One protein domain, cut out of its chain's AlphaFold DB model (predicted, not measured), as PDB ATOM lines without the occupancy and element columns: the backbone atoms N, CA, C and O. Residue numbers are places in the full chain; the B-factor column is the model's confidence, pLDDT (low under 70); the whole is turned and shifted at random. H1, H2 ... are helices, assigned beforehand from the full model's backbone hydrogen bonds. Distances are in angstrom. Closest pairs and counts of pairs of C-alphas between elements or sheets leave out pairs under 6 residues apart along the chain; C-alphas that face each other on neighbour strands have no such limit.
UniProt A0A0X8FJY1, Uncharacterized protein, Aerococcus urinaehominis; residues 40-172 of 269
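Overview. This is residues 40 to 172 of the 269 residues of an uncharacterized protein of Aerococcus urinaehominis (UniProt A0A0X8FJY1). Two pairs of side-by-side helices are stacked crosswise: H1 and H5, running opposite ways, make one layer, and H2 and H6, also running opposite ways, cross them as a second. H4 packs on H5 and H6, with H7 at its last residues, and short H3 lies near H2 and H6. The printed part has 133 residues with seven named helices, H1 to H7 in order, and no named strand: all helix, its packing part aligned and part crossed. It is compact, with a radius of gyration of the C-alphas of 14.5 A and spans of 40 by 31 by 22 A.

Arrangement. Residues 60 to 68 of H1, residues 54 to 73, touch H2, residues 81 to 96, at a steep tilt of 50 degrees; the closest C-alphas, of Leu 64 and Gly 88, are 6.3 A apart. H1 touches H5, residues 125 to 142, at a shallow tilt of 4 degrees, closest at C-alphas 63 and 138, 6.7 A. H2 touches H6, residues 149 to 163, at a shallow tilt of 23 degrees, closest at C-alphas 87 and 160, 6.1 A. H3, residues 99 to 106, is close to H2 but not clearly touching, closest at C-alphas 94 and 102, 7.0 A. H4, residues 111 to 123, touches H6 with residues 113 to 117, closest at C-alphas 113 and 158, 5.5 A, and H5 with residues 117 to 121, closest at C-alphas 121 and 128, 6.1 A. H5 and H6 touch at a steep tilt of 60 degrees, residues 131 to 136 with 153 to 157, closest at C-alphas 136 and 153, 6.9 A. H7, residues 167 to 172, touches residues 120 to 123 of H4, closest at C-alphas 123 and 172, 6.1 A. Every O i to N i+4 pair is within hydrogen-bond range in H1, H2, H5, H6 and H7, against 2 of 4 in H3 and 5 of 9 in H4.

Along the chain. H1 begins at C-alpha 54 (-30.301, -7.739, 30.973) and is 28.0 A long; H2 is 21.9 A, H4 20.0 A, H5 26.1 A and H6 21.0 A. H7 ends at C-alpha 172 (-7.065, -30.350, 52.108).

Size, cuts and confidence. The C-alphas farthest apart, of Lys 49 and Gln 122, are 42.0 A apart. The printed part has no cut, and no link between helices is long. Confidence is under 70 in 24 residues, among them 98 to 114.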
ATOM      1  N   ILE A  40     -15.524  -9.184  28.093       73.38
ATOM      2  CA  ILE A  40     -15.239  -8.359  29.263       73.38
ATOM      3  C   ILE A  40     -13.720  -8.198  29.386       73.38
ATOM      4  O   ILE A  40     -12.999  -9.146  29.689       73.38
ATOM      5  N   LEU A  41     -13.216  -6.982  29.162       66.81
ATOM      6  CA  LEU A  41     -11.771  -6.707  29.157       66.81
ATOM      7  C   LEU A  41     -11.182  -6.454  30.551       66.81
ATOM      8  O   LEU A  41      -9.997  -6.697  30.779       66.81
ATOM      9  N   ARG A  42     -11.977  -5.902  31.476       69.44
ATOM     10  CA  ARG A  42     -11.543  -5.514  32.830       69.44
ATOM     11  C   ARG A  42     -12.693  -5.673  33.821       69.44
ATOM     12  O   ARG A  42     -13.849  -5.555  33.429       69.44
ATOM     13  N   SER A  43     -12.387  -5.867  35.102       70.25
ATOM     14  CA  SER A  43     -13.405  -6.054  36.148       70.25
ATOM     15  C   SER A  43     -14.343  -4.854  36.300       70.25
ATOM     16  O   SER A  43     -15.513  -5.029  36.620       70.25
ATOM     17  N   GLN A  44     -13.885  -3.637  35.988       73.50
ATOM     18  CA  GLN A  44     -14.736  -2.439  35.975       73.50
ATOM     19  C   GLN A  44     -15.812  -2.474  34.874       73.50
ATOM     20  O   GLN A  44     -16.759  -1.692  34.922       73.50
ATOM     21  N   CYS A  45     -15.674  -3.368  33.887       71.69
ATOM     22  CA  CYS A  45     -16.671  -3.594  32.845       71.69
ATOM     23  C   CYS A  45     -17.762  -4.595  33.269       71.69
ATOM     24  O   CYS A  45     -18.681  -4.845  32.494       71.69
ATOM     25  N   ILE A  46     -17.703  -5.136  34.493       78.88
ATOM     26  CA  ILE A  46     -18.788  -5.918  35.103       78.88
ATOM     27  C   ILE A  46     -19.865  -4.940  35.599       78.88
ATOM     28  O   ILE A  46     -20.068  -4.712  36.787       78.88
ATOM     29  N   ASP A  47     -20.523  -4.290  34.649       75.31
ATOM     30  CA  ASP A  47     -21.595  -3.328  34.873       75.31
ATOM     31  C   ASP A  47     -22.611  -3.520  33.753       75.31
ATOM     32  O   ASP A  47     -22.241  -3.653  32.583       75.31
ATOM     33  N   ARG A  48     -23.897  -3.518  34.112       74.50
ATOM     34  CA  ARG A  48     -25.015  -3.741  33.198       74.50
ATOM     35  C   ARG A  48     -24.892  -2.951  31.895       74.50
ATOM     36  O   ARG A  48     -25.274  -3.479  30.851       74.50
ATOM     37  N   LYS A  49     -24.371  -1.721  31.930       72.38
ATOM     38  CA  LYS A  49     -24.253  -0.855  30.742       72.38
ATOM     39  C   LYS A  49     -23.339  -1.408  29.643       72.38
ATOM     40  O   LYS A  49     -23.458  -0.976  28.504       72.38
ATOM     41  N   PHE A  50     -22.454  -2.347  29.976       65.62
ATOM     42  CA  PHE A  50     -21.533  -2.979  29.029       65.62
ATOM     43  C   PHE A  50     -22.030  -4.332  28.505       65.62
ATOM     44  O   PHE A  50     -21.370  -4.940  27.673       65.62
ATOM     45  N   PHE A  51     -23.197  -4.802  28.960       77.06
ATOM     46  CA  PHE A  51     -23.794  -6.053  28.496       77.06
ATOM     47  C   PHE A  51     -24.864  -5.793  27.436       77.06
ATOM     48  O   PHE A  51     -25.676  -4.870  27.541       77.06
ATOM     49  N   THR A  52     -24.927  -6.669  26.437       75.56
ATOM     50  CA  THR A  52     -25.888  -6.574  25.326       75.56
ATOM     51  C   THR A  52     -27.336  -6.822  25.759       75.56
ATOM     52  O   THR A  52     -28.259  -6.287  25.149       75.56
ATOM     53  N   SER A  53     -27.567  -7.575  26.843       83.12
ATOM     54  CA  SER A  53     -28.907  -7.815  27.397       83.12
ATOM     55  C   SER A  53     -28.915  -7.881  28.930       83.12
ATOM     56  O   SER A  53     -27.895  -8.157  29.564       83.12
ATOM     57  N   GLN A  54     -30.088  -7.632  29.524       84.00
ATOM     58  CA  GLN A  54     -30.301  -7.739  30.973       84.00
ATOM     59  C   GLN A  54     -30.139  -9.184  31.439       84.00
ATOM     60  O   GLN A  54     -29.425  -9.434  32.402       84.00
ATOM     61  N   SER A  55     -30.732 -10.130  30.711       85.31
ATOM     62  CA  SER A  55     -30.656 -11.550  31.040       85.31
ATOM     63  C   SER A  55     -29.213 -12.060  31.032       85.31
ATOM     64  O   SER A  55     -28.834 -12.812  31.919       85.31
ATOM     65  N   TYR A  56     -28.370 -11.602  30.095       82.94
ATOM     66  CA  TYR A  56     -26.950 -11.980  30.079       82.94
ATOM     67  C   TYR A  56     -26.183 -11.430  31.279       82.94
ATOM     68  O   TYR A  56     -25.382 -12.151  31.874       82.94
ATOM     69  N   PHE A  57     -26.439 -10.176  31.657       87.25
ATOM     70  CA  PHE A  57     -25.837  -9.591  32.853       87.25
ATOM     71  C   PHE A  57     -26.253 -10.349  34.121       87.25
ATOM     72  O   PHE A  57     -25.411 -10.653  34.966       87.25
ATOM     73  N   GLU A  58     -27.531 -10.713  34.231       89.56
ATOM     74  CA  GLU A  58     -28.060 -11.506  35.345       89.56
ATOM     75  C   GLU A  58     -27.464 -12.916  35.388       89.56
ATOM     76  O   GLU A  58     -27.111 -13.384  36.468       89.56
ATOM     77  N   TYR A  59     -27.281 -13.577  34.240       89.00
ATOM     78  CA  TYR A  59     -26.608 -14.877  34.177       89.00
ATOM     79  C   TYR A  59     -25.152 -14.793  34.626       89.00
ATOM     80  O   TYR A  59     -24.713 -15.634  35.406       89.00
ATOM     81  N   TYR A  60     -24.419 -13.767  34.192       90.62
ATOM     82  CA  TYR A  60     -23.038 -13.559  34.618       90.62
ATOM     83  C   TYR A  60     -22.934 -13.262  36.123       90.62
ATOM     84  O   TYR A  60     -22.119 -13.863  36.821       90.62
ATOM     85  N   CYS A  61     -23.793 -12.389  36.655       92.06
ATOM     86  CA  CYS A  61     -23.819 -12.101  38.091       92.06
ATOM     87  C   CYS A  61     -24.227 -13.331  38.912       92.06
ATOM     88  O   CYS A  61     -23.637 -13.604  39.954       92.06
ATOM     89  N   GLY A  62     -25.213 -14.096  38.433       93.00
ATOM     90  CA  GLY A  62     -25.630 -15.357  39.043       93.00
ATOM     91  C   GLY A  62     -24.482 -16.362  39.101       93.00
ATOM     92  O   GLY A  62     -24.241 -16.947  40.151       93.00
ATOM     93  N   PHE A  63     -23.721 -16.482  38.019       94.38
ATOM     94  CA  PHE A  63     -22.535 -17.328  37.946       94.38
ATOM     95  C   PHE A  63     -21.434 -16.907  38.933       94.38
ATOM     96  O   PHE A  63     -20.917 -17.748  39.666       94.38
ATOM     97  N   LEU A  64     -21.119 -15.610  39.034       94.38
ATOM     98  CA  LEU A  64     -20.171 -15.115  40.042       94.38
ATOM     99  C   LEU A  64     -20.638 -15.419  41.473       94.38
ATOM    100  O   LEU A  64     -19.836 -15.832  42.311       94.38
ATOM    101  N   ASN A  65     -21.936 -15.267  41.747       94.81
ATOM    102  CA  ASN A  65     -22.514 -15.606  43.047       94.81
ATOM    103  C   ASN A  65     -22.447 -17.113  43.329       94.81
ATOM    104  O   ASN A  65     -22.179 -17.506  44.463       94.81
ATOM    105  N   GLN A  66     -22.660 -17.959  42.318       95.81
ATOM    106  CA  GLN A  66     -22.498 -19.407  42.443       95.81
ATOM    107  C   GLN A  66     -21.037 -19.777  42.732       95.81
ATOM    108  O   GLN A  66     -20.801 -20.583  43.626       95.81
ATOM    109  N   LEU A  67     -20.056 -19.150  42.069       94.88
ATOM    110  CA  LEU A  67     -18.630 -19.358  42.362       94.88
ATOM    111  C   LEU A  67     -18.269 -18.928  43.790       94.88
ATOM    112  O   LEU A  67     -17.566 -19.650  44.495       94.88
ATOM    113  N   ALA A  68     -18.782 -17.784  44.246       95.00
ATOM    114  CA  ALA A  68     -18.599 -17.329  45.622       95.00
ATOM    115  C   ALA A  68     -19.256 -18.284  46.635       95.00
ATOM    116  O   ALA A  68     -18.680 -18.591  47.678       95.00
ATOM    117  N   THR A  69     -20.444 -18.802  46.310       95.25
ATOM    118  CA  THR A  69     -21.157 -19.790  47.132       95.25
ATOM    119  C   THR A  69     -20.396 -21.111  47.189       95.25
ATOM    120  O   THR A  69     -20.290 -21.701  48.259       95.25
ATOM    121  N   LEU A  70     -19.816 -21.551  46.069       95.12
ATOM    122  CA  LEU A  70     -18.953 -22.727  46.003       95.12
ATOM    123  C   LEU A  70     -17.719 -22.540  46.894       95.12
ATOM    124  O   LEU A  70     -17.427 -23.401  47.721       95.12
ATOM    125  N   ALA A  71     -17.045 -21.391  46.800       93.06
ATOM    126  CA  ALA A  71     -15.924 -21.061  47.677       93.06
ATOM    127  C   ALA A  71     -16.324 -21.123  49.163       93.06
ATOM    128  O   ALA A  71     -15.626 -21.742  49.964       93.06
ATOM    129  N   GLY A  72     -17.484 -20.559  49.516       90.25
ATOM    130  CA  GLY A  72     -18.035 -20.618  50.870       90.25
ATOM    131  C   GLY A  72     -18.358 -22.041  51.337       90.25
ATOM    132  O   GLY A  72     -17.981 -22.409  52.447       90.25
ATOM    133  N   LYS A  73     -18.994 -22.859  50.485       90.44
ATOM    134  CA  LYS A  73     -19.348 -24.262  50.772       90.44
ATOM    135  C   LYS A  73     -18.127 -25.093  51.170       90.44
ATOM    136  O   LYS A  73     -18.234 -25.928  52.061       90.44
ATOM    137  N   TYR A  74     -16.984 -24.849  50.533       88.44
ATOM    138  CA  TYR A  74     -15.745 -25.606  50.746       88.44
ATOM    139  C   TYR A  74     -14.716 -24.896  51.644       88.44
ATOM    140  O   TYR A  74     -13.595 -25.383  51.795       88.44
ATOM    141  N   GLY A  75     -15.080 -23.760  52.255       86.31
ATOM    142  CA  GLY A  75     -14.210 -23.019  53.174       86.31
ATOM    143  C   GLY A  75     -12.980 -22.385  52.511       86.31
ATOM    144  O   GLY A  75     -11.945 -22.233  53.155       86.31
ATOM    145  N   LEU A  76     -13.071 -22.029  51.228       88.94
ATOM    146  CA  LEU A  76     -11.964 -21.506  50.424       88.94
ATOM    147  C   LEU A  76     -11.813 -19.996  50.656       88.94
ATOM    148  O   LEU A  76     -12.518 -19.182  50.061       88.94
ATOM    149  N   THR A  77     -10.906 -19.614  51.556       87.00
ATOM    150  CA  THR A  77     -10.753 -18.227  52.032       87.00
ATOM    151  C   THR A  77      -9.879 -17.353  51.141       87.00
ATOM    152  O   THR A  77      -9.967 -16.127  51.186       87.00
ATOM    153  N   SER A  78      -9.039 -17.966  50.309       85.81
ATOM    154  CA  SER A  78      -8.127 -17.257  49.409       85.81
ATOM    155  C   SER A  78      -8.826 -16.617  48.200       85.81
ATOM    156  O   SER A  78      -8.227 -15.809  47.480       85.81
ATOM    157  N   MET A  79     -10.100 -16.951  47.981       89.00
ATOM    158  CA  MET A  79     -10.906 -16.473  46.867       89.00
ATOM    159  C   MET A  79     -11.533 -15.103  47.174       89.00
ATOM    160  O   MET A  79     -12.614 -15.005  47.751       89.00
ATOM    161  N   ASN A  80     -10.854 -14.025  46.774       88.25
ATOM    162  CA  ASN A  80     -11.374 -12.658  46.890       88.25
ATOM    163  C   ASN A  80     -12.166 -12.215  45.640       88.25
ATOM    164  O   ASN A  80     -12.154 -12.883  44.605       88.25
ATOM    165  N   GLN A  81     -12.832 -11.056  45.716       87.88
ATOM    166  CA  GLN A  81     -13.674 -10.552  44.620       87.88
ATOM    167  C   GLN A  81     -12.901 -10.333  43.311       87.88
ATOM    168  O   GLN A  81     -13.426 -10.615  42.237       87.88
ATOM    169  N   ASP A  82     -11.655  -9.862  43.374       83.75
ATOM    170  CA  ASP A  82     -10.839  -9.650  42.174       83.75
ATOM    171  C   ASP A  82     -10.514 -10.971  41.472       83.75
ATOM    172  O   ASP A  82     -10.531 -11.043  40.243       83.75
ATOM    173  N   LYS A  83     -10.260 -12.034  42.244       85.88
ATOM    174  CA  LYS A  83     -10.030 -13.384  41.721       85.88
ATOM    175  C   LYS A  83     -11.302 -14.000  41.150       85.88
ATOM    176  O   LYS A  83     -11.243 -14.534  40.045       85.88
ATOM    177  N   LEU A  84     -12.440 -13.844  41.829       90.31
ATOM    178  CA  LEU A  84     -13.748 -14.255  41.305       90.31
ATOM    179  C   LEU A  84     -14.057 -13.564  39.979       90.31
ATOM    180  O   LEU A  84     -14.400 -14.228  39.005       90.31
ATOM    181  N   ASN A  85     -13.870 -12.245  39.918       85.38
ATOM    182  CA  ASN A  85     -14.065 -11.470  38.698       85.38
ATOM    183  C   ASN A  85     -13.130 -11.952  37.587       85.38
ATOM    184  O   ASN A  85     -13.571 -12.142  36.461       85.38
ATOM    185  N   PHE A  86     -11.853 -12.192  37.894       82.25
ATOM    186  CA  PHE A  86     -10.880 -12.671  36.914       82.25
ATOM    187  C   PHE A  86     -11.249 -14.049  36.347       82.25
ATOM    188  O   PHE A  86     -11.322 -14.209  35.130       82.25
ATOM    189  N   ILE A  87     -11.526 -15.028  37.213       86.38
ATOM    190  CA  ILE A  87     -11.964 -16.370  36.804       86.38
ATOM    191  C   ILE A  87     -13.256 -16.266  35.992       86.38
ATOM    192  O   ILE A  87     -13.338 -16.802  34.888       86.38
ATOM    193  N   GLY A  88     -14.233 -15.504  36.487       87.88
ATOM    194  CA  GLY A  88     -15.514 -15.361  35.818       87.88
ATOM    195  C   GLY A  88     -15.410 -14.696  34.451       87.88
ATOM    196  O   GLY A  88     -16.049 -15.143  33.502       87.88
ATOM    197  N   MET A  89     -14.571 -13.666  34.316       83.44
ATOM    198  CA  MET A  89     -14.268 -13.037  33.030       83.44
ATOM    199  C   MET A  89     -13.612 -14.014  32.055       83.44
ATOM    200  O   MET A  89     -14.011 -14.035  30.899       83.44
ATOM    201  N   ASN A  90     -12.645 -14.830  32.486       80.50
ATOM    202  CA  ASN A  90     -12.002 -15.806  31.596       80.50
ATOM    203  C   ASN A  90     -13.008 -16.830  31.063       80.50
ATOM    204  O   ASN A  90     -13.032 -17.099  29.865       80.50
ATOM    205  N   ILE A  91     -13.877 -17.342  31.936       85.12
ATOM    206  CA  ILE A  91     -14.910 -18.316  31.568       85.12
ATOM    207  C   ILE A  91     -15.929 -17.680  30.619       85.12
ATOM    208  O   ILE A  91     -16.228 -18.235  29.565       85.12
ATOM    209  N   HIS A  92     -16.411 -16.477  30.943       85.12
ATOM    210  CA  HIS A  92     -17.310 -15.723  30.073       85.12
ATOM    211  C   HIS A  92     -16.679 -15.463  28.703       85.12
ATOM    212  O   HIS A  92     -17.267 -15.794  27.678       85.12
ATOM    213  N   ASN A  93     -15.467 -14.916  28.675       79.50
ATOM    214  CA  ASN A  93     -14.781 -14.583  27.436       79.50
ATOM    215  C   ASN A  93     -14.538 -15.829  26.589       79.50
ATOM    216  O   ASN A  93     -14.736 -15.764  25.382       79.50
ATOM    217  N   TYR A  94     -14.186 -16.966  27.192       78.94
ATOM    218  CA  TYR A  94     -14.063 -18.230  26.470       78.94
ATOM    219  C   TYR A  94     -15.382 -18.639  25.807       78.94
ATOM    220  O   TYR A  94     -15.395 -18.950  24.616       78.94
ATOM    221  N   CYS A  95     -16.497 -18.575  26.543       79.50
ATOM    222  CA  CYS A  95     -17.815 -18.875  25.995       79.50
ATOM    223  C   CYS A  95     -18.139 -17.971  24.792       79.50
ATOM    224  O   CYS A  95     -18.622 -18.470  23.787       79.50
ATOM    225  N   PHE A  96     -17.822 -16.675  24.851       76.81
ATOM    226  CA  PHE A  96     -18.167 -15.693  23.813       76.81
ATOM    227  C   PHE A  96     -17.072 -15.437  22.761       76.81
ATOM    228  O   PHE A  96     -17.228 -14.577  21.888       76.81
ATOM    229  N   THR A  97     -15.970 -16.182  22.813       73.62
ATOM    230  CA  THR A  97     -14.909 -16.141  21.802       73.62
ATOM    231  C   THR A  97     -15.342 -16.948  20.580       73.62
ATOM    232  O   THR A  97     -15.950 -18.012  20.710       73.62
ATOM    233  N   LYS A  98     -15.046 -16.452  19.370       66.81
ATOM    234  CA  LYS A  98     -15.354 -17.200  18.142       66.81
ATOM    235  C   LYS A  98     -14.626 -18.544  18.149       66.81
ATOM    236  O   LYS A  98     -13.487 -18.624  18.610       66.81
ATOM    237  N   ILE A  99     -15.280 -19.573  17.615       65.62
ATOM    238  CA  ILE A  99     -14.791 -20.957  17.627       65.62
ATOM    239  C   ILE A  99     -13.368 -21.041  17.058       65.62
ATOM    240  O   ILE A  99     -12.501 -21.627  17.686       65.62
ATOM    241  N   GLU A 100     -13.082 -20.336  15.964       62.62
ATOM    242  CA  GLU A 100     -11.777 -20.361  15.295       62.62
ATOM    243  C   GLU A 100     -10.637 -19.828  16.177       62.62
ATOM    244  O   GLU A 100      -9.501 -20.284  16.087       62.62
ATOM    245  N   ILE A 101     -10.932 -18.852  17.041       61.72
ATOM    246  CA  ILE A 101      -9.962 -18.290  17.990       61.72
ATOM    247  C   ILE A 101      -9.809 -19.225  19.189       61.72
ATOM    248  O   ILE A 101      -8.721 -19.364  19.736       61.72
ATOM    249  N   ARG A 102     -10.903 -19.858  19.611       63.41
ATOM    250  CA  ARG A 102     -10.921 -20.795  20.730       63.41
ATOM    251  C   ARG A 102     -10.115 -22.054  20.420       63.41
ATOM    252  O   ARG A 102      -9.336 -22.484  21.263       63.41
ATOM    253  N   ASP A 103     -10.265 -22.590  19.216       58.53
ATOM    254  CA  ASP A 103      -9.568 -23.797  18.766       58.53
ATOM    255  C   ASP A 103      -8.044 -23.559  18.706       58.53
ATOM    256  O   ASP A 103      -7.258 -24.412  19.106       58.53
ATOM    257  N   LEU A 104      -7.629 -22.328  18.383       58.00
ATOM    258  CA  LEU A 104      -6.242 -21.848  18.480       58.00
ATOM    259  C   LEU A 104      -5.645 -21.950  19.900       58.00
ATOM    260  O   LEU A 104      -4.434 -22.100  20.042       58.00
ATOM    261  N   PHE A 105      -6.474 -21.857  20.946       51.66
ATOM    262  CA  PHE A 105      -6.056 -22.043  22.342       51.66
ATOM    263  C   PHE A 105      -6.232 -23.485  22.839       51.66
ATOM    264  O   PHE A 105      -5.564 -23.868  23.800       51.66
ATOM    265  N   ALA A 106      -7.101 -24.277  22.204       51.94
ATOM    266  CA  ALA A 106      -7.335 -25.681  22.546       51.94
ATOM    267  C   ALA A 106      -6.140 -26.575  22.168       51.94
ATOM    268  O   ALA A 106      -5.771 -27.462  22.935       51.94
ATOM    269  N   ASP A 107      -5.458 -26.264  21.061       46.91
ATOM    270  CA  ASP A 107      -4.253 -26.977  20.605       46.91
ATOM    271  C   ASP A 107      -3.042 -26.822  21.547       46.91
ATOM    272  O   ASP A 107      -2.023 -27.498  21.382       46.91
ATOM    273  N   VAL A 108      -3.111 -25.927  22.540       48.06
ATOM    274  CA  VAL A 108      -1.923 -25.501  23.286       48.06
ATOM    275  C   VAL A 108      -1.534 -26.432  24.436       48.06
ATOM    276  O   VAL A 108      -0.364 -26.378  24.788       48.06
ATOM    277  N   ASN A 109      -2.389 -27.296  25.015       51.03
ATOM    278  CA  ASN A 109      -1.903 -28.306  25.989       51.03
ATOM    279  C   ASN A 109      -2.964 -29.312  26.498       51.03
ATOM    280  O   ASN A 109      -3.513 -29.111  27.579       51.03
ATOM    281  N   PRO A 110      -3.195 -30.448  25.816       48.97
ATOM    282  CA  PRO A 110      -4.045 -31.529  26.331       48.97
ATOM    283  C   PRO A 110      -3.501 -32.149  27.629       48.97
ATOM    284  O   PRO A 110      -4.241 -32.412  28.571       48.97
ATOM    285  N   THR A 111      -2.179 -32.317  27.720       45.09
ATOM    286  CA  THR A 111      -1.532 -33.136  28.757       45.09
ATOM    287  C   THR A 111      -1.529 -32.507  30.154       45.09
ATOM    288  O   THR A 111      -1.503 -33.227  31.137       45.09
ATOM    289  N   PHE A 112      -1.578 -31.175  30.274       50.78
ATOM    290  CA  PHE A 112      -1.605 -30.500  31.585       50.78
ATOM    291  C   PHE A 112      -3.019 -30.399  32.184       50.78
ATOM    292  O   PHE A 112      -3.159 -30.062  33.362       50.78
ATOM    293  N   MET A 113      -4.064 -30.637  31.379       54.69
ATOM    294  CA  MET A 113      -5.458 -30.450  31.792       54.69
ATOM    295  C   MET A 113      -5.983 -31.621  32.634       54.69
ATOM    296  O   MET A 113      -6.635 -31.380  33.653       54.69
ATOM    297  N   GLU A 114      -5.661 -32.864  32.261       58.06
ATOM    298  CA  GLU A 114      -6.078 -34.072  32.998       58.06
ATOM    299  C   GLU A 114      -5.402 -34.158  34.378       58.06
ATOM    300  O   GLU A 114      -6.089 -34.335  35.390       58.06
ATOM    301  N   ASP A 115      -4.093 -33.894  34.450       71.12
ATOM    302  CA  ASP A 115      -3.301 -33.998  35.684       71.12
ATOM    303  C   ASP A 115      -3.847 -33.119  36.821       71.12
ATOM    304  O   ASP A 115      -3.952 -33.549  37.972       71.12
ATOM    305  N   LEU A 116      -4.227 -31.870  36.525       79.25
ATOM    306  CA  LEU A 116      -4.693 -30.945  37.560       79.25
ATOM    307  C   LEU A 116      -6.074 -31.333  38.096       79.25
ATOM    308  O   LEU A 116      -6.311 -31.255  39.304       79.25
ATOM    309  N   LYS A 117      -6.983 -31.761  37.214       84.44
ATOM    310  CA  LYS A 117      -8.310 -32.240  37.608       84.44
ATOM    311  C   LYS A 117      -8.189 -33.443  38.535       84.44
ATOM    312  O   LYS A 117      -8.820 -33.452  39.590       84.44
ATOM    313  N   GLU A 118      -7.381 -34.432  38.158       81.88
ATOM    314  CA  GLU A 118      -7.195 -35.651  38.943       81.88
ATOM    315  C   GLU A 118      -6.575 -35.364  40.310       81.88
ATOM    316  O   GLU A 118      -7.085 -35.844  41.323       81.88
ATOM    317  N   VAL A 119      -5.537 -34.522  40.366       80.50
ATOM    318  CA  VAL A 119      -4.897 -34.123  41.629       80.50
ATOM    319  C   VAL A 119      -5.904 -33.474  42.578       80.50
ATOM    320  O   VAL A 119      -5.957 -33.820  43.757       80.50
ATOM    321  N   ILE A 120      -6.739 -32.554  42.089       85.44
ATOM    322  CA  ILE A 120      -7.753 -31.919  42.937       85.44
ATOM    323  C   ILE A 120      -8.884 -32.894  43.286       85.44
ATOM    324  O   ILE A 120      -9.361 -32.876  44.420       85.44
ATOM    325  N   ALA A 121      -9.277 -33.790  42.379       84.06
ATOM    326  CA  ALA A 121     -10.293 -34.807  42.647       84.06
ATOM    327  C   ALA A 121      -9.863 -35.797  43.746       84.06
ATOM    328  O   ALA A 121     -10.699 -36.200  44.556       84.06
ATOM    329  N   GLN A 122      -8.572 -36.139  43.826       77.94
ATOM    330  CA  GLN A 122      -8.015 -36.951  44.920       77.94
ATOM    331  C   GLN A 122      -8.153 -36.258  46.288       77.94
ATOM    332  O   GLN A 122      -8.343 -36.921  47.313       77.94
ATOM    333  N   ILE A 123      -8.111 -34.922  46.313       79.25
ATOM    334  CA  ILE A 123      -8.304 -34.118  47.526       79.25
ATOM    335  C   ILE A 123      -9.796 -33.982  47.846       79.25
ATOM    336  O   ILE A 123     -10.216 -34.243  48.971       79.25
ATOM    337  N   ASN A 124     -10.613 -33.572  46.874       82.38
ATOM    338  CA  ASN A 124     -12.049 -33.388  47.053       82.38
ATOM    339  C   ASN A 124     -12.815 -33.568  45.729       82.38
ATOM    340  O   ASN A 124     -12.948 -32.644  44.927       82.38
ATOM    341  N   VAL A 125     -13.354 -34.772  45.517       84.12
ATOM    342  CA  VAL A 125     -14.118 -35.118  44.307       84.12
ATOM    343  C   VAL A 125     -15.451 -34.369  44.204       84.12
ATOM    344  O   VAL A 125     -15.906 -34.078  43.099       84.12
ATOM    345  N   ASP A 126     -16.080 -34.033  45.331       87.12
ATOM    346  CA  ASP A 126     -17.376 -33.353  45.325       87.12
ATOM    347  C   ASP A 126     -17.229 -31.887  44.914       87.12
ATOM    348  O   ASP A 126     -18.070 -31.374  44.176       87.12
ATOM    349  N   PHE A 127     -16.110 -31.247  45.274       92.62
ATOM    350  CA  PHE A 127     -15.762 -29.925  44.758       92.62
ATOM    351  C   PHE A 127     -15.682 -29.927  43.227       92.62
ATOM    352  O   PHE A 127     -16.246 -29.043  42.583       92.62
ATOM    353  N   ILE A 128     -15.021 -30.933  42.639       92.81
ATOM    354  CA  ILE A 128     -14.915 -31.061  41.179       92.81
ATOM    355  C   ILE A 128     -16.294 -31.244  40.544       92.81
ATOM    356  O   ILE A 128     -16.614 -30.523  39.603       92.81
ATOM    357  N   LYS A 129     -17.138 -32.132  41.087       92.50
ATOM    358  CA  LYS A 129     -18.501 -32.352  40.574       92.50
ATOM    359  C   LYS A 129     -19.360 -31.090  40.635       92.50
ATOM    360  O   LYS A 129     -20.070 -30.781  39.680       92.50
ATOM    361  N   ASP A 130     -19.305 -30.363  41.747       95.62
ATOM    362  CA  ASP A 130     -20.063 -29.124  41.904       95.62
ATOM    363  C   ASP A 130     -19.570 -28.039  40.938       95.62
ATOM    364  O   ASP A 130     -20.380 -27.320  40.353       95.62
ATOM    365  N   LEU A 131     -18.250 -27.933  40.743       96.19
ATOM    366  CA  LEU A 131     -17.662 -27.004  39.783       96.19
ATOM    367  C   LEU A 131     -18.053 -27.365  38.341       96.19
ATOM    368  O   LEU A 131     -18.447 -26.481  37.583       96.19
ATOM    369  N   GLU A 132     -18.007 -28.646  37.965       94.75
ATOM    370  CA  GLU A 132     -18.455 -29.135  36.652       94.75
ATOM    371  C   GLU A 132     -19.928 -28.803  36.395       94.75
ATOM    372  O   GLU A 132     -20.277 -28.312  35.317       94.75
ATOM    373  N   ALA A 133     -20.795 -29.026  37.387       95.25
ATOM    374  CA  ALA A 133     -22.216 -28.705  37.294       95.25
ATOM    375  C   ALA A 133     -22.446 -27.199  37.090       95.25
ATOM    376  O   ALA A 133     -23.224 -26.805  36.220       95.25
ATOM    377  N   LEU A 134     -21.723 -26.367  37.840       95.62
ATOM    378  CA  LEU A 134     -21.785 -24.910  37.760       95.62
ATOM    379  C   LEU A 134     -21.337 -24.408  36.372       95.62
ATOM    380  O   LEU A 134     -22.047 -23.630  35.728       95.62
ATOM    381  N   LEU A 135     -20.198 -24.893  35.865       93.56
ATOM    382  CA  LEU A 135     -19.695 -24.546  34.529       93.56
ATOM    383  C   LEU A 135     -20.662 -24.993  33.425       93.56
ATOM    384  O   LEU A 135     -20.952 -24.230  32.503       93.56
ATOM    385  N   THR A 136     -21.209 -26.205  33.543       92.62
ATOM    386  CA  THR A 136     -22.185 -26.759  32.596       92.62
ATOM    387  C   THR A 136     -23.467 -25.934  32.568       92.62
ATOM    388  O   THR A 136     -23.978 -25.613  31.493       92.62
ATOM    389  N   GLU A 137     -23.981 -25.541  33.736       92.25
ATOM    390  CA  GLU A 137     -25.157 -24.679  33.834       92.25
ATOM    391  C   GLU A 137     -24.914 -23.341  33.125       92.25
ATOM    392  O   GLU A 137     -25.749 -22.895  32.331       92.25
ATOM    393  N   TYR A 138     -23.760 -22.722  33.369       91.44
ATOM    394  CA  TYR A 138     -23.414 -21.447  32.757       91.44
ATOM    395  C   TYR A 138     -23.285 -21.551  31.232       91.44
ATOM    396  O   TYR A 138     -23.915 -20.773  30.509       91.44
ATOM    397  N   MET A 139     -22.560 -22.555  30.726       87.88
ATOM    398  CA  MET A 139     -22.449 -22.812  29.287       87.88
ATOM    399  C   MET A 139     -23.830 -22.983  28.641       87.88
ATOM    400  O   MET A 139     -24.132 -22.318  27.648       87.88
ATOM    401  N   ASN A 140     -24.711 -23.784  29.249       88.44
ATOM    402  CA  ASN A 140     -26.067 -24.011  28.746       88.44
ATOM    403  C   ASN A 140     -26.911 -22.726  28.721       88.44
ATOM    404  O   ASN A 140     -27.621 -22.470  27.747       88.44
ATOM    405  N   ARG A 141     -26.811 -21.882  29.757       86.00
ATOM    406  CA  ARG A 141     -27.532 -20.598  29.829       86.00
ATOM    407  C   ARG A 141     -27.069 -19.593  28.779       86.00
ATOM    408  O   ARG A 141     -27.875 -18.782  28.326       86.00
ATOM    409  N   THR A 142     -25.799 -19.639  28.377       78.69
ATOM    410  CA  THR A 142     -25.279 -18.739  27.334       78.69
ATOM    411  C   THR A 142     -25.729 -19.121  25.917       78.69
ATOM    412  O   THR A 142     -25.674 -18.267  25.036       78.69
ATOM    413  N   GLN A 143     -26.253 -20.342  25.705       72.38
ATOM    414  CA  GLN A 143     -26.758 -20.856  24.415       72.38
ATOM    415  C   GLN A 143     -25.750 -20.781  23.255       72.38
ATOM    416  O   GLN A 143     -26.135 -20.748  22.085       72.38
ATOM    417  N   ILE A 144     -24.454 -20.743  23.557       65.50
ATOM    418  CA  ILE A 144     -23.428 -20.593  22.529       65.50
ATOM    419  C   ILE A 144     -23.151 -21.967  21.912       65.50
ATOM    420  O   ILE A 144     -22.989 -22.934  22.662       65.50
ATOM    421  N   PRO A 145     -23.085 -22.092  20.574       64.19
ATOM    422  CA  PRO A 145     -22.735 -23.349  19.933       64.19
ATOM    423  C   PRO A 145     -21.284 -23.706  20.274       64.19
ATOM    424  O   PRO A 145     -20.328 -23.205  19.683       64.19
ATOM    425  N   LEU A 146     -21.107 -24.576  21.262       67.88
ATOM    426  CA  LEU A 146     -19.818 -25.178  21.564       67.88
ATOM    427  C   LEU A 146     -19.704 -26.431  20.693       67.88
ATOM    428  O   LEU A 146     -20.408 -27.408  20.928       67.88
ATOM    429  N   ALA A 147     -18.852 -26.371  19.662       64.25
ATOM    430  CA  ALA A 147     -18.617 -27.477  18.725       64.25
ATOM    431  C   ALA A 147     -18.299 -28.804  19.439       64.25
ATOM    432  O   ALA A 147     -18.728 -29.860  18.980       64.25
ATOM    433  N   ASN A 148     -17.636 -28.730  20.599       73.56
ATOM    434  CA  ASN A 148     -17.478 -29.838  21.526       73.56
ATOM    435  C   ASN A 148     -17.685 -29.353  22.975       73.56
ATOM    436  O   ASN A 148     -16.819 -28.704  23.559       73.56
ATOM    437  N   GLN A 149     -18.863 -29.624  23.552       77.94
ATOM    438  CA  GLN A 149     -19.176 -29.232  24.934       77.94
ATOM    439  C   GLN A 149     -18.282 -29.925  25.973       77.94
ATOM    440  O   GLN A 149     -18.017 -29.330  27.014       77.94
ATOM    441  N   ALA A 150     -17.825 -31.153  25.707       80.38
ATOM    442  CA  ALA A 150     -16.996 -31.904  26.648       80.38
ATOM    443  C   ALA A 150     -15.586 -31.305  26.745       80.38
ATOM    444  O   ALA A 150     -15.142 -30.968  27.838       80.38
ATOM    445  N   GLU A 151     -14.937 -31.057  25.606       77.94
ATOM    446  CA  GLU A 151     -13.624 -30.391  25.565       77.94
ATOM    447  C   GLU A 151     -13.690 -28.968  26.143       77.94
ATOM    448  O   GLU A 151     -12.801 -28.534  26.873       77.94
ATOM    449  N   ALA A 152     -14.779 -28.240  25.867       78.94
ATOM    450  CA  ALA A 152     -15.003 -26.920  26.448       78.94
ATOM    451  C   ALA A 152     -15.118 -26.973  27.978       78.94
ATOM    452  O   ALA A 152     -14.545 -26.124  28.663       78.94
ATOM    453  N   LEU A 153     -15.829 -27.967  28.519       86.94
ATOM    454  CA  LEU A 153     -15.927 -28.174  29.960       86.94
ATOM    455  C   LEU A 153     -14.557 -28.460  30.575       86.94
ATOM    456  O   LEU A 153     -14.206 -27.835  31.572       86.94
ATOM    457  N   GLU A 154     -13.783 -29.369  29.982       83.00
ATOM    458  CA  GLU A 154     -12.450 -29.736  30.473       83.00
ATOM    459  C   GLU A 154     -11.503 -28.537  30.497       83.00
ATOM    460  O   GLU A 154     -10.855 -28.270  31.514       83.00
ATOM    461  N   TYR A 155     -11.494 -27.745  29.426       79.06
ATOM    462  CA  TYR A 155     -10.680 -26.540  29.351       79.06
ATOM    463  C   TYR A 155     -11.095 -25.485  30.385       79.06
ATOM    464  O   TYR A 155     -10.250 -24.907  31.072       79.06
ATOM    465  N   LEU A 156     -12.400 -25.234  30.537       85.25
ATOM    466  CA  LEU A 156     -12.909 -24.293  31.538       85.25
ATOM    467  C   LEU A 156     -12.616 -24.759  32.964       85.25
ATOM    468  O   LEU A 156     -12.303 -23.933  33.826       85.25
ATOM    469  N   LEU A 157     -12.684 -26.066  33.216       89.00
ATOM    470  CA  LEU A 157     -12.318 -26.647  34.498       89.00
ATOM    471  C   LEU A 157     -10.837 -26.394  34.788       89.00
ATOM    472  O   LEU A 157     -10.513 -25.827  35.831       89.00
ATOM    473  N   PHE A 158      -9.953 -26.722  33.842       84.81
ATOM    474  CA  PHE A 158      -8.523 -26.450  33.960       84.81
ATOM    475  C   PHE A 158      -8.247 -24.965  34.218       84.81
ATOM    476  O   PHE A 158      -7.557 -24.633  35.182       84.81
ATOM    477  N   LEU A 159      -8.828 -24.061  33.421       80.25
ATOM    478  CA  LEU A 159      -8.671 -22.618  33.609       80.25
ATOM    479  C   LEU A 159      -9.116 -22.169  34.998       80.25
ATOM    480  O   LEU A 159      -8.451 -21.336  35.617       80.25
ATOM    481  N   THR A 160     -10.237 -22.695  35.487       89.38
ATOM    482  CA  THR A 160     -10.760 -22.329  36.803       89.38
ATOM    483  C   THR A 160      -9.816 -22.812  37.899       89.38
ATOM    484  O   THR A 160      -9.402 -22.011  38.733       89.38
ATOM    485  N   LEU A 161      -9.414 -24.087  37.860       89.81
ATOM    486  CA  LEU A 161      -8.529 -24.701  38.852       89.81
ATOM    487  C   LEU A 161      -7.137 -24.055  38.864       89.81
ATOM    488  O   LEU A 161      -6.626 -23.726  39.931       89.81
ATOM    489  N   ALA A 162      -6.547 -23.811  37.692       82.75
ATOM    490  CA  ALA A 162      -5.216 -23.221  37.562       82.75
ATOM    491  C   ALA A 162      -5.150 -21.782  38.100       82.75
ATOM    492  O   ALA A 162      -4.099 -21.325  38.549       82.75
ATOM    493  N   ASN A 163      -6.274 -21.060  38.063       81.69
ATOM    494  CA  ASN A 163      -6.366 -19.687  38.552       81.69
ATOM    495  C   ASN A 163      -6.949 -19.577  39.967       81.69
ATOM    496  O   ASN A 163      -6.994 -18.469  40.515       81.69
ATOM    497  N   TRP A 164      -7.362 -20.694  40.571       88.50
ATOM    498  CA  TRP A 164      -7.873 -20.732  41.935       88.50
ATOM    499  C   TRP A 164      -6.710 -20.731  42.938       88.50
ATOM    500  O   TRP A 164      -5.933 -21.688  42.989       88.50
ATOM    501  N   PRO A 165      -6.545 -19.678  43.760       85.00
ATOM    502  CA  PRO A 165      -5.401 -19.593  44.662       85.00
ATOM    503  C   PRO A 165      -5.430 -20.711  45.709       85.00
ATOM    504  O   PRO A 165      -6.474 -20.990  46.279       85.00
ATOM    505  N   ASN A 166      -4.284 -21.341  45.982       84.06
ATOM    506  CA  ASN A 166      -4.103 -22.303  47.082       84.06
ATOM    507  C   ASN A 166      -5.159 -23.425  47.174       84.06
ATOM    508  O   ASN A 166      -5.357 -23.986  48.251       84.06
ATOM    509  N   ILE A 167      -5.816 -23.773  46.065       87.81
ATOM    510  CA  ILE A 167      -7.012 -24.619  46.087       87.81
ATOM    511  C   ILE A 167      -6.754 -26.000  46.697       87.81
ATOM    512  O   ILE A 167      -7.510 -26.442  47.557       87.81
ATOM    513  N   ALA A 168      -5.636 -26.640  46.341       83.56
ATOM    514  CA  ALA A 168      -5.239 -27.932  46.897       83.56
ATOM    515  C   ALA A 168      -5.043 -27.872  48.423       83.56
ATOM    516  O   ALA A 168      -5.473 -28.762  49.151       83.56
ATOM    517  N   TYR A 169      -4.421 -26.796  48.911       79.00
ATOM    518  CA  TYR A 169      -4.166 -26.606  50.335       79.00
ATOM    519  C   TYR A 169      -5.455 -26.335  51.115       79.00
ATOM    520  O   TYR A 169      -5.673 -26.936  52.163       79.00
ATOM    521  N   GLU A 170      -6.313 -25.439  50.620       83.31
ATOM    522  CA  GLU A 170      -7.551 -25.073  51.314       83.31
ATOM    523  C   GLU A 170      -8.578 -26.213  51.304       83.31
ATOM    524  O   GLU A 170      -9.184 -26.472  52.341       83.31
ATOM    525  N   LEU A 171      -8.702 -26.954  50.194       84.19
ATOM    526  CA  LEU A 171      -9.532 -28.164  50.133       84.19
ATOM    527  C   LEU A 171      -9.000 -29.283  51.037       84.19
ATOM    528  O   LEU A 171      -9.785 -30.027  51.619       84.19
ATOM    529  N   GLY A 172      -7.676 -29.400  51.177       72.19
ATOM    530  CA  GLY A 172      -7.065 -30.350  52.108       72.19
ATOM    531  C   GLY A 172      -7.325 -29.986  53.572       72.19
ATOM    532  O   GLY A 172      -7.523 -30.866  54.397       72.19
TER     533      GLY A 172